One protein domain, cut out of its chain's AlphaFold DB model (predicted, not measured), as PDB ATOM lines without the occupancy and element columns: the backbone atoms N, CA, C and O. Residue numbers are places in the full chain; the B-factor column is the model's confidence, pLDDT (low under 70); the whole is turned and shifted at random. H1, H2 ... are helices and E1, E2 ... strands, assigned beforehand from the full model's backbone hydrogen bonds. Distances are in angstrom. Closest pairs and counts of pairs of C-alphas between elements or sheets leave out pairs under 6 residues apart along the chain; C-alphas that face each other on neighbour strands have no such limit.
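What this domain is: This is residues 197 to 222 and 239 to 286 of the 383 residues of the protein "Dimethyl sulfoxide reductase chain A" of Proteus mirabilis (UniProt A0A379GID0). A small antiparallel sheet of three strands, E1, E2 and E3, has two helices near it, H2 and H3, which touch each other at about a right angle and only graze the sheet. A short third helix, H1, lies off at the end where H2 begins, and residues 214 to 222 run on from E2 with no named element up to a cut. The printed part has 74 residues, with three named helices and three named strands in the order E1 E2 H1 H2 H3 E3; the sheet's order is E1, E2, E3, and the class is mixed, helices and strands. The whole is loose, with a radius of gyration of the C-alphas of 14.1 A, and elongated, spanning 43 by 27 by 25 A.

Where its parts are: E1 is residues 199 to 202, 10.0 A from first to last C-alpha, and begins with C-alpha 199 at (111.706, 124.762, 165.728). E2 is residues 209 to 213, 13.1 A long. After the cut comes H1, residues 240 to 244, 5.8 A long. H2 is residues 249 to 263, 21.0 A long, from C-alpha 249 at (104.430, 127.385, 165.854). H3 is residues 273 to 279, 9.8 A long. E3 is residues 281 to 283, 6.7 A long, and ends with C-alpha 283 at (126.292, 129.013, 158.153).

How they stand to each other: E1 and E2 form a hairpin, antiparallel at 160 degrees between their directions; N 199 and O 213 are 2.9 A apart and N 201 and O 211 are 2.8 A apart, both within hydrogen-bond range. E2 and E3 are antiparallel at 177 degrees, with N 210 and O 282 within hydrogen-bond range at 3.1 A. E1 and E3 are the edge strands. H2 only grazes the sheet, with its residues 249 to 257; the closest C-alphas of E1 and H2 are those of Asn 199 and Ile 253, 6.5 A apart. H3 also only grazes it, with its residues 273 to 279; the closest C-alphas of E2 and H3 are those of Leu 212 and Leu 276, 6.7 A apart. H2 touches H3 with residues 253 to 258 alone, about perpendicular at 86 degrees; their closest C-alphas are those of Ala 254 and Phe 273, 5.4 A apart. H1 is apart from H2 and H3 and is not on the sheet. Each O i to N i+4 pair is within hydrogen-bond range in H1 and H2, and 2 of 3 are in H3.

The domain as a whole: The two C-alphas farthest apart are those of Phe 221 and Asp 266, 44.9 A. Residues 223 to 238 are not printed, and C-alphas 222 and 239 are 24.1 A apart across this cut. Of the links that are printed whole, those from H1 to H2 and from H3 to E3 are tight, those from E1 to E2 and from H2 to H3 are short, and none is long. The mean pLDDT of the printed part is 94.1, and no printed residue is under 70.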
ATOM      1  N   ARG A 197     107.476 118.700 166.589       95.56
ATOM      2  CA  ARG A 197     107.208 120.148 166.505       95.56
ATOM      3  C   ARG A 197     108.145 120.899 165.559       95.56
ATOM      4  O   ARG A 197     109.225 120.422 165.217       95.56
ATOM      5  N   TRP A 198     107.733 122.105 165.172       96.06
ATOM      6  CA  TRP A 198     108.559 123.040 164.403       96.06
ATOM      7  C   TRP A 198     109.491 123.817 165.328       96.06
ATOM      8  O   TRP A 198     109.061 124.338 166.350       96.06
ATOM      9  N   ASN A 199     110.768 123.936 164.971       94.88
ATOM     10  CA  ASN A 199     111.706 124.762 165.728       94.88
ATOM     11  C   ASN A 199     112.825 125.312 164.833       94.88
ATOM     12  O   ASN A 199     113.120 124.768 163.771       94.88
ATOM     13  N   ILE A 200     113.501 126.367 165.281       94.69
ATOM     14  CA  ILE A 200     114.737 126.862 164.676       94.69
ATOM     15  C   ILE A 200     115.815 126.981 165.750       94.69
ATOM     16  O   ILE A 200     115.736 127.768 166.691       94.69
ATOM     17  N   GLY A 201     116.825 126.125 165.629       90.56
ATOM     18  CA  GLY A 201     117.833 125.904 166.652       90.56
ATOM     19  C   GLY A 201     119.147 126.597 166.332       90.56
ATOM     20  O   GLY A 201     119.702 126.474 165.243       90.56
ATOM     21  N   ASN A 202     119.697 127.271 167.332       89.56
ATOM     22  CA  ASN A 202     121.065 127.764 167.341       89.56
ATOM     23  C   ASN A 202     121.981 126.702 167.988       89.56
ATOM     24  O   ASN A 202     121.558 125.983 168.888       89.56
ATOM     25  N   THR A 203     123.254 126.602 167.589       86.25
ATOM     26  CA  THR A 203     124.231 125.754 168.319       86.25
ATOM     27  C   THR A 203     124.453 126.204 169.774       86.25
ATOM     28  O   THR A 203     124.188 127.352 170.119       86.25
ATOM     29  N   TRP A 204     125.029 125.353 170.622       79.50
ATOM     30  CA  TRP A 204     125.288 125.666 172.034       79.50
ATOM     31  C   TRP A 204     126.636 126.387 172.248       79.50
ATOM     32  O   TRP A 204     127.594 125.837 172.782       79.50
ATOM     33  N   GLY A 205     126.739 127.620 171.750       77.50
ATOM     34  CA  GLY A 205     127.899 128.511 171.937       77.50
ATOM     35  C   GLY A 205     129.095 128.302 170.991       77.50
ATOM     36  O   GLY A 205     129.847 129.245 170.765       77.50
ATOM     37  N   THR A 206     129.244 127.124 170.379       79.31
ATOM     38  CA  THR A 206     130.481 126.711 169.677       79.31
ATOM     39  C   THR A 206     130.406 126.674 168.149       79.31
ATOM     40  O   THR A 206     131.383 126.317 167.496       79.31
ATOM     41  N   GLY A 207     129.275 127.050 167.555       84.62
ATOM     42  CA  GLY A 207     129.113 127.110 166.103       84.62
ATOM     43  C   GLY A 207     128.396 128.376 165.657       84.62
ATOM     44  O   GLY A 207     127.457 128.833 166.310       84.62
ATOM     45  N   ASN A 208     128.820 128.919 164.522       88.56
ATOM     46  CA  ASN A 208     128.239 130.117 163.927       88.56
ATOM     47  C   ASN A 208     127.220 129.731 162.841       88.56
ATOM     48  O   ASN A 208     127.397 130.032 161.667       88.56
ATOM     49  N   TYR A 209     126.189 128.968 163.211       91.88
ATOM     50  CA  TYR A 209     125.118 128.539 162.307       91.88
ATOM     51  C   TYR A 209     123.816 128.283 163.069       91.88
ATOM     52  O   TYR A 209     123.821 128.097 164.293       91.88
ATOM     53  N   PHE A 210     122.712 128.231 162.329       94.75
ATOM     54  CA  PHE A 210     121.423 127.755 162.824       94.75
ATOM     55  C   PHE A 210     120.869 126.640 161.929       94.75
ATOM     56  O   PHE A 210     121.290 126.475 160.781       94.75
ATOM     57  N   LEU A 211     119.944 125.861 162.487       95.12
ATOM     58  CA  LEU A 211     119.289 124.715 161.864       95.12
ATOM     59  C   LEU A 211     117.771 124.892 161.933       95.12
ATOM     60  O   LEU A 211     117.246 125.245 162.988       95.12
ATOM     61  N   LEU A 212     117.074 124.597 160.841       96.19
ATOM     62  CA  LEU A 212     115.630 124.388 160.859       96.19
ATOM     63  C   LEU A 212     115.356 122.952 161.326       96.19
ATOM     64  O   LEU A 212     115.849 121.999 160.726       96.19
ATOM     65  N   SER A 213     114.580 122.810 162.398       95.19
ATOM     66  CA  SER A 213     114.045 121.536 162.873       95.19
ATOM     67  C   SER A 213     112.609 121.423 162.379       95.19
ATOM     68  O   SER A 213     111.701 122.052 162.924       95.19
ATOM     69  N   GLU A 214     112.424 120.678 161.295       95.25
ATOM     70  CA  GLU A 214     111.101 120.412 160.735       95.25
ATOM     71  C   GLU A 214     110.351 119.402 161.612       95.25
ATOM     72  O   GLU A 214     110.960 118.512 162.211       95.25
ATOM     73  N   LYS A 215     109.021 119.518 161.649       95.69
ATOM     74  CA  LYS A 215     108.162 118.484 162.225       95.69
ATOM     75  C   LYS A 215     108.250 117.235 161.347       95.69
ATOM     76  O   LYS A 215     107.891 117.284 160.173       95.69
ATOM     77  N   VAL A 216     108.751 116.138 161.907       96.25
ATOM     78  CA  VAL A 216     109.004 114.879 161.184       96.25
ATOM     79  C   VAL A 216     107.848 113.899 161.356       96.25
ATOM     80  O   VAL A 216     107.534 113.147 160.437       96.25
ATOM     81  N   VAL A 217     107.220 113.901 162.530       97.12
ATOM     82  CA  VAL A 217     106.090 113.034 162.867       97.12
ATOM     83  C   VAL A 217     105.003 113.833 163.580       97.12
ATOM     84  O   VAL A 217     105.265 114.892 164.151       97.12
ATOM     85  N   GLU A 218     103.770 113.340 163.534       96.38
ATOM     86  CA  GLU A 218     102.682 113.889 164.341       96.38
ATOM     87  C   GLU A 218     102.884 113.543 165.829       96.38
ATOM     88  O   GLU A 218     103.387 112.449 166.114       96.38
ATOM     89  N   PRO A 219     102.513 114.436 166.772       96.31
ATOM     90  CA  PRO A 219     102.532 114.127 168.195       96.31
ATOM     91  C   PRO A 219     101.759 112.843 168.485       96.31
ATOM     92  O   PRO A 219     100.607 112.688 168.077       96.31
ATOM     93  N   ALA A 220     102.396 111.903 169.176       93.12
ATOM     94  CA  ALA A 220     101.712 110.690 169.605       93.12
ATOM     95  C   ALA A 220     100.796 110.965 170.811       93.12
ATOM     96  O   ALA A 220     101.126 111.775 171.677       93.12
ATOM     97  N   PHE A 221      99.710 110.196 170.933       95.06
ATOM     98  CA  PHE A 221      98.761 110.282 172.055       95.06
ATOM     99  C   PHE A 221      98.160 111.694 172.200       95.06
ATOM    100  O   PHE A 221      97.800 112.311 171.206       95.06
ATOM    101  N   GLU A 222      98.040 112.193 173.431       95.62
ATOM    102  CA  GLU A 222      97.538 113.535 173.758       95.62
ATOM    103  C   GLU A 222      98.680 114.542 173.983       95.62
ATOM    104  O   GLU A 222      98.522 115.519 174.714       95.62
ATOM    105  N   VAL A 239      94.439 136.843 177.297       97.00
ATOM    106  CA  VAL A 239      95.658 137.395 176.666       97.00
ATOM    107  C   VAL A 239      96.165 136.577 175.467       97.00
ATOM    108  O   VAL A 239      97.273 136.810 174.988       97.00
ATOM    109  N   LYS A 240      95.367 135.633 174.941       97.44
ATOM    110  CA  LYS A 240      95.740 134.757 173.805       97.44
ATOM    111  C   LYS A 240      96.190 135.524 172.566       97.44
ATOM    112  O   LYS A 240      97.177 135.141 171.946       97.44
ATOM    113  N   GLU A 241      95.481 136.586 172.194       96.50
ATOM    114  CA  GLU A 241      95.825 137.379 171.009       96.50
ATOM    115  C   GLU A 241      97.213 138.014 171.154       96.50
ATOM    116  O   GLU A 241      98.039 137.892 170.257       96.50
ATOM    117  N   ALA A 242      97.511 138.590 172.323       94.25
ATOM    118  CA  ALA A 242      98.824 139.162 172.613       94.25
ATOM    119  C   ALA A 242      99.928 138.096 172.718       94.25
ATOM    120  O   ALA A 242     101.057 138.350 172.313       94.25
ATOM    121  N   PHE A 243      99.619 136.911 173.255       95.12
ATOM    122  CA  PHE A 243     100.582 135.813 173.384       95.12
ATOM    123  C   PHE A 243     100.925 135.162 172.036       95.12
ATOM    124  O   PHE A 243     102.092 134.930 171.730       95.12
ATOM    125  N   THR A 244      99.905 134.847 171.236       96.25
ATOM    126  CA  THR A 244     100.070 134.100 169.982       96.25
ATOM    127  C   THR A 244     100.364 135.003 168.793       96.25
ATOM    128  O   THR A 244     100.903 134.533 167.793       96.25
ATOM    129  N   GLU A 245      99.954 136.275 168.862       96.50
ATOM    130  CA  GLU A 245      99.878 137.196 167.724       96.50
ATOM    131  C   GLU A 245      99.186 136.566 166.496       96.50
ATOM    132  O   GLU A 245      99.526 136.854 165.347       96.50
ATOM    133  N   GLY A 246      98.245 135.646 166.742       96.44
ATOM    134  CA  GLY A 246      97.538 134.902 165.702       96.44
ATOM    135  C   GLY A 246      98.395 133.893 164.927       96.44
ATOM    136  O   GLY A 246      97.966 133.452 163.866       96.44
ATOM    137  N   ARG A 247      99.592 133.530 165.414       97.31
ATOM    138  CA  ARG A 247     100.508 132.600 164.735       97.31
ATOM    139  C   ARG A 247     100.471 131.201 165.341       97.31
ATOM    140  O   ARG A 247     100.394 131.014 166.551       97.31
ATOM    141  N   THR A 248     100.607 130.196 164.494       96.06
ATOM    142  CA  THR A 248     100.983 128.826 164.867       96.06
ATOM    143  C   THR A 248     102.495 128.718 165.105       96.06
ATOM    144  O   THR A 248     103.255 129.607 164.719       96.06
ATOM    145  N   GLU A 249     102.981 127.609 165.680       94.69
ATOM    146  CA  GLU A 249     104.430 127.385 165.854       94.69
ATOM    147  C   GLU A 249     105.204 127.504 164.532       94.69
ATOM    148  O   GLU A 249     106.245 128.155 164.468       94.69
ATOM    149  N   LYS A 250     104.682 126.930 163.439       96.25
ATOM    150  CA  LYS A 250     105.323 127.014 162.117       96.25
ATOM    151  C   LYS A 250     105.380 128.453 161.603       96.25
ATOM    152  O   LYS A 250     106.400 128.872 161.057       96.25
ATOM    153  N   GLU A 251     104.298 129.208 161.776       97.31
ATOM    154  CA  GLU A 251     104.234 130.614 161.370       97.31
ATOM    155  C   GLU A 251     105.157 131.487 162.217       97.31
ATOM    156  O   GLU A 251     105.775 132.402 161.676       97.31
ATOM    157  N   TRP A 252     105.340 131.167 163.502       96.88
ATOM    158  CA  TRP A 252     106.385 131.776 164.318       96.88
ATOM    159  C   TRP A 252     107.770 131.525 163.729       96.88
ATOM    160  O   TRP A 252     108.530 132.476 163.562       96.88
ATOM    161  N   ILE A 253     108.105 130.292 163.335       96.75
ATOM    162  CA  ILE A 253     109.409 130.018 162.713       96.75
ATOM    163  C   ILE A 253     109.592 130.811 161.412       96.75
ATOM    164  O   ILE A 253     110.638 131.438 161.224       96.75
ATOM    165  N   ALA A 254     108.581 130.844 160.541       97.12
ATOM    166  CA  ALA A 254     108.633 131.619 159.302       97.12
ATOM    167  C   ALA A 254     108.798 133.127 159.569       97.12
ATOM    168  O   ALA A 254     109.645 133.784 158.958       97.12
ATOM    169  N   TYR A 255     108.041 133.667 160.528       96.44
ATOM    170  CA  TYR A 255     108.144 135.054 160.972       96.44
ATOM    171  C   TYR A 255     109.554 135.382 161.478       96.44
ATOM    172  O   TYR A 255     110.153 136.364 161.035       96.44
ATOM    173  N   LEU A 256     110.125 134.533 162.339       96.25
ATOM    174  CA  LEU A 256     111.468 134.733 162.888       96.25
ATOM    175  C   LEU A 256     112.545 134.715 161.804       96.25
ATOM    176  O   LEU A 256     113.465 135.534 161.859       96.25
ATOM    177  N   VAL A 257     112.437 133.833 160.809       96.56
ATOM    178  CA  VAL A 257     113.357 133.829 159.662       96.56
ATOM    179  C   VAL A 257     113.269 135.152 158.903       96.56
ATOM    180  O   VAL A 257     114.300 135.777 158.665       96.56
ATOM    181  N   ASN A 258     112.060 135.629 158.603       94.94
ATOM    182  CA  ASN A 258     111.859 136.880 157.868       94.94
ATOM    183  C   ASN A 258     112.358 138.104 158.651       94.94
ATOM    184  O   ASN A 258     113.111 138.913 158.115       94.94
ATOM    185  N   THR A 259     112.033 138.221 159.941       94.62
ATOM    186  CA  THR A 259     112.530 139.330 160.778       94.62
ATOM    187  C   THR A 259     114.056 139.309 160.906       94.62
ATOM    188  O   THR A 259     114.703 140.356 160.907       94.62
ATOM    189  N   ASN A 260     114.669 138.123 160.990       95.38
ATOM    190  CA  ASN A 260     116.126 138.029 161.020       95.38
ATOM    191  C   ASN A 260     116.760 138.293 159.645       95.38
ATOM    192  O   ASN A 260     117.872 138.812 159.616       95.38
ATOM    193  N   LYS A 261     116.069 138.032 158.529       94.56
ATOM    194  CA  LYS A 261     116.534 138.436 157.194       94.56
ATOM    195  C   LYS A 261     116.678 139.954 157.090       94.56
ATOM    196  O   LYS A 261     117.723 140.423 156.656       94.56
ATOM    197  N   GLU A 262     115.713 140.711 157.608       93.50
ATOM    198  CA  GLU A 262     115.810 142.178 157.684       93.50
ATOM    199  C   GLU A 262     116.966 142.641 158.582       93.50
ATOM    200  O   GLU A 262     117.716 143.560 158.245       93.50
ATOM    201  N   ARG A 263     117.177 141.962 159.718       94.00
ATOM    202  CA  ARG A 263     118.328 142.217 160.603       94.00
ATOM    203  C   ARG A 263     119.668 141.959 159.904       94.00
ATOM    204  O   ARG A 263     120.643 142.646 160.197       94.00
ATOM    205  N   PHE A 264     119.723 140.973 159.015       94.62
ATOM    206  CA  PHE A 264     120.910 140.588 158.258       94.62
ATOM    207  C   PHE A 264     120.830 141.027 156.787       94.62
ATOM    208  O   PHE A 264     121.347 140.333 155.919       94.62
ATOM    209  N   LYS A 265     120.231 142.192 156.497       93.94
ATOM    210  CA  LYS A 265     120.047 142.714 155.127       93.94
ATOM    211  C   LYS A 265     121.331 142.824 154.292       93.94
ATOM    212  O   LYS A 265     121.280 142.696 153.075       93.94
ATOM    213  N   ASP A 266     122.482 143.007 154.942       94.25
ATOM    214  CA  ASP A 266     123.794 143.076 154.280       94.25
ATOM    215  C   ASP A 266     124.335 141.684 153.885       94.25
ATOM    216  O   ASP A 266     125.422 141.561 153.321       94.25
ATOM    217  N   ARG A 267     123.582 140.616 154.183       94.25
ATOM    218  CA  ARG A 267     123.859 139.230 153.801       94.25
ATOM    219  C   ARG A 267     122.829 138.782 152.760       94.25
ATOM    220  O   ARG A 267     121.800 138.212 153.126       94.25
ATOM    221  N   PRO A 268     123.076 139.010 151.458       92.19
ATOM    222  CA  PRO A 268     122.128 138.629 150.408       92.19
ATOM    223  C   PRO A 268     121.906 137.111 150.325       92.19
ATOM    224  O   PRO A 268     120.903 136.669 149.775       92.19
ATOM    225  N   ASP A 269     122.822 136.314 150.884       94.31
ATOM    226  CA  ASP A 269     122.719 134.860 150.997       94.31
ATOM    227  C   ASP A 269     121.884 134.390 152.202       94.31
ATOM    228  O   ASP A 269     121.706 133.182 152.378       94.31
ATOM    229  N   PHE A 270     121.381 135.303 153.045       96.69
ATOM    230  CA  PHE A 270     120.521 134.936 154.166       96.69
ATOM    231  C   PHE A 270     119.184 134.372 153.648       96.69
ATOM    232  O   PHE A 270     118.465 135.049 152.897       96.69
ATOM    233  N   PRO A 271     118.820 133.142 154.044       96.56
ATOM    234  CA  PRO A 271     117.735 132.429 153.398       96.56
ATOM    235  C   PRO A 271     116.371 132.943 153.862       96.56
ATOM    236  O   PRO A 271     116.173 133.359 155.002       96.56
ATOM    237  N   THR A 272     115.403 132.868 152.961       96.50
ATOM    238  CA  THR A 272     113.972 132.876 153.278       96.50
ATOM    239  C   THR A 272     113.564 131.566 153.963       96.50
ATOM    240  O   THR A 272     114.304 130.576 153.952       96.50
ATOM    241  N   PHE A 273     112.358 131.525 154.535       96.81
ATOM    242  CA  PHE A 273     111.833 130.289 155.121       96.81
ATOM    243  C   PHE A 273     111.709 129.158 154.082       96.81
ATOM    244  O   PHE A 273     112.117 128.030 154.357       96.81
ATOM    245  N   ASP A 274     111.273 129.465 152.858       96.81
ATOM    246  CA  ASP A 274     111.142 128.484 151.769       96.81
ATOM    247  C   ASP A 274     112.490 127.917 151.302       96.81
ATOM    248  O   ASP A 274     112.604 126.743 150.937       96.81
ATOM    249  N   GLU A 275     113.543 128.731 151.335       97.12
ATOM    250  CA  GLU A 275     114.906 128.272 151.061       97.12
ATOM    251  C   GLU A 275     115.435 127.387 152.198       97.12
ATOM    252  O   GLU A 275     116.119 126.388 151.943       97.12
ATOM    253  N   LEU A 276     115.083 127.690 153.452       96.81
ATOM    254  CA  LEU A 276     115.425 126.853 154.605       96.81
ATOM    255  C   LEU A 276     114.714 125.500 154.599       96.81
ATOM    256  O   LEU A 276     115.342 124.519 154.984       96.81
ATOM    257  N   LEU A 277     113.484 125.395 154.090       96.38
ATOM    258  CA  LEU A 277     112.814 124.095 153.904       96.38
ATOM    259  C   LEU A 277     113.602 123.153 152.970       96.38
ATOM    260  O   LEU A 277     113.496 121.932 153.058       96.38
ATOM    261  N   LYS A 278     114.446 123.702 152.086       96.44
ATOM    262  CA  LYS A 278     115.319 122.922 151.190       96.44
ATOM    263  C   LYS A 278     116.705 122.692 151.790       96.44
ATOM    264  O   LYS A 278     117.266 121.604 151.669       96.44
ATOM    265  N   THR A 279     117.276 123.705 152.434       96.06
ATOM    266  CA  THR A 279     118.680 123.698 152.885       96.06
ATOM    267  C   THR A 279     118.870 123.247 154.334       96.06
ATOM    268  O   THR A 279     119.951 122.776 154.685       96.06
ATOM    269  N   ARG A 280     117.835 123.372 155.175       95.62
ATOM    270  CA  ARG A 280     117.766 123.083 156.622       95.62
ATOM    271  C   ARG A 280     118.768 123.813 157.515       95.62
ATOM    272  O   ARG A 280     118.729 123.645 158.732       95.62
ATOM    273  N   ARG A 281     119.676 124.617 156.967       95.31
ATOM    274  CA  ARG A 281     120.715 125.298 157.742       95.31
ATOM    275  C   ARG A 281     121.239 126.536 157.044       95.31
ATOM    276  O   ARG A 281     121.281 126.589 155.819       95.31
ATOM    277  N   TYR A 282     121.779 127.447 157.839       95.44
ATOM    278  CA  TYR A 282     122.567 128.573 157.355       95.44
ATOM    279  C   TYR A 282     123.827 128.741 158.200       95.44
ATOM    280  O   TYR A 282     123.752 128.771 159.429       95.44
ATOM    281  N   LEU A 283     124.979 128.832 157.535       93.44
ATOM    282  CA  LEU A 283     126.292 129.013 158.153       93.44
ATOM    283  C   LEU A 283     126.751 130.457 157.968       93.44
ATOM    284  O   LEU A 283     126.955 130.899 156.839       93.44
ATOM    285  N   PHE A 284     127.004 131.150 159.072       92.06
ATOM    286  CA  PHE A 284     127.626 132.464 159.057       92.06
ATOM    287  C   PHE A 284     129.134 132.319 158.802       92.06
ATOM    288  O   PHE A 284     129.850 131.666 159.565       92.06
ATOM    289  N   LYS A 285     129.624 132.934 157.721       88.81
ATOM    290  CA  LYS A 285     131.017 132.823 157.239       88.81
ATOM    291  C   LYS A 285     131.912 133.989 157.679       88.81
ATOM    292  O   LYS A 285     132.809 134.398 156.948       88.81
ATOM    293  N   ASP A 286     131.640 134.550 158.851       86.75
ATOM    294  CA  ASP A 286     132.395 135.689 159.380       86.75
ATOM    295  C   ASP A 286     133.841 135.319 159.728       86.75
ATOM    296  O   ASP A 286     134.163 134.157 159.994       86.75
TER     297      ASP A 286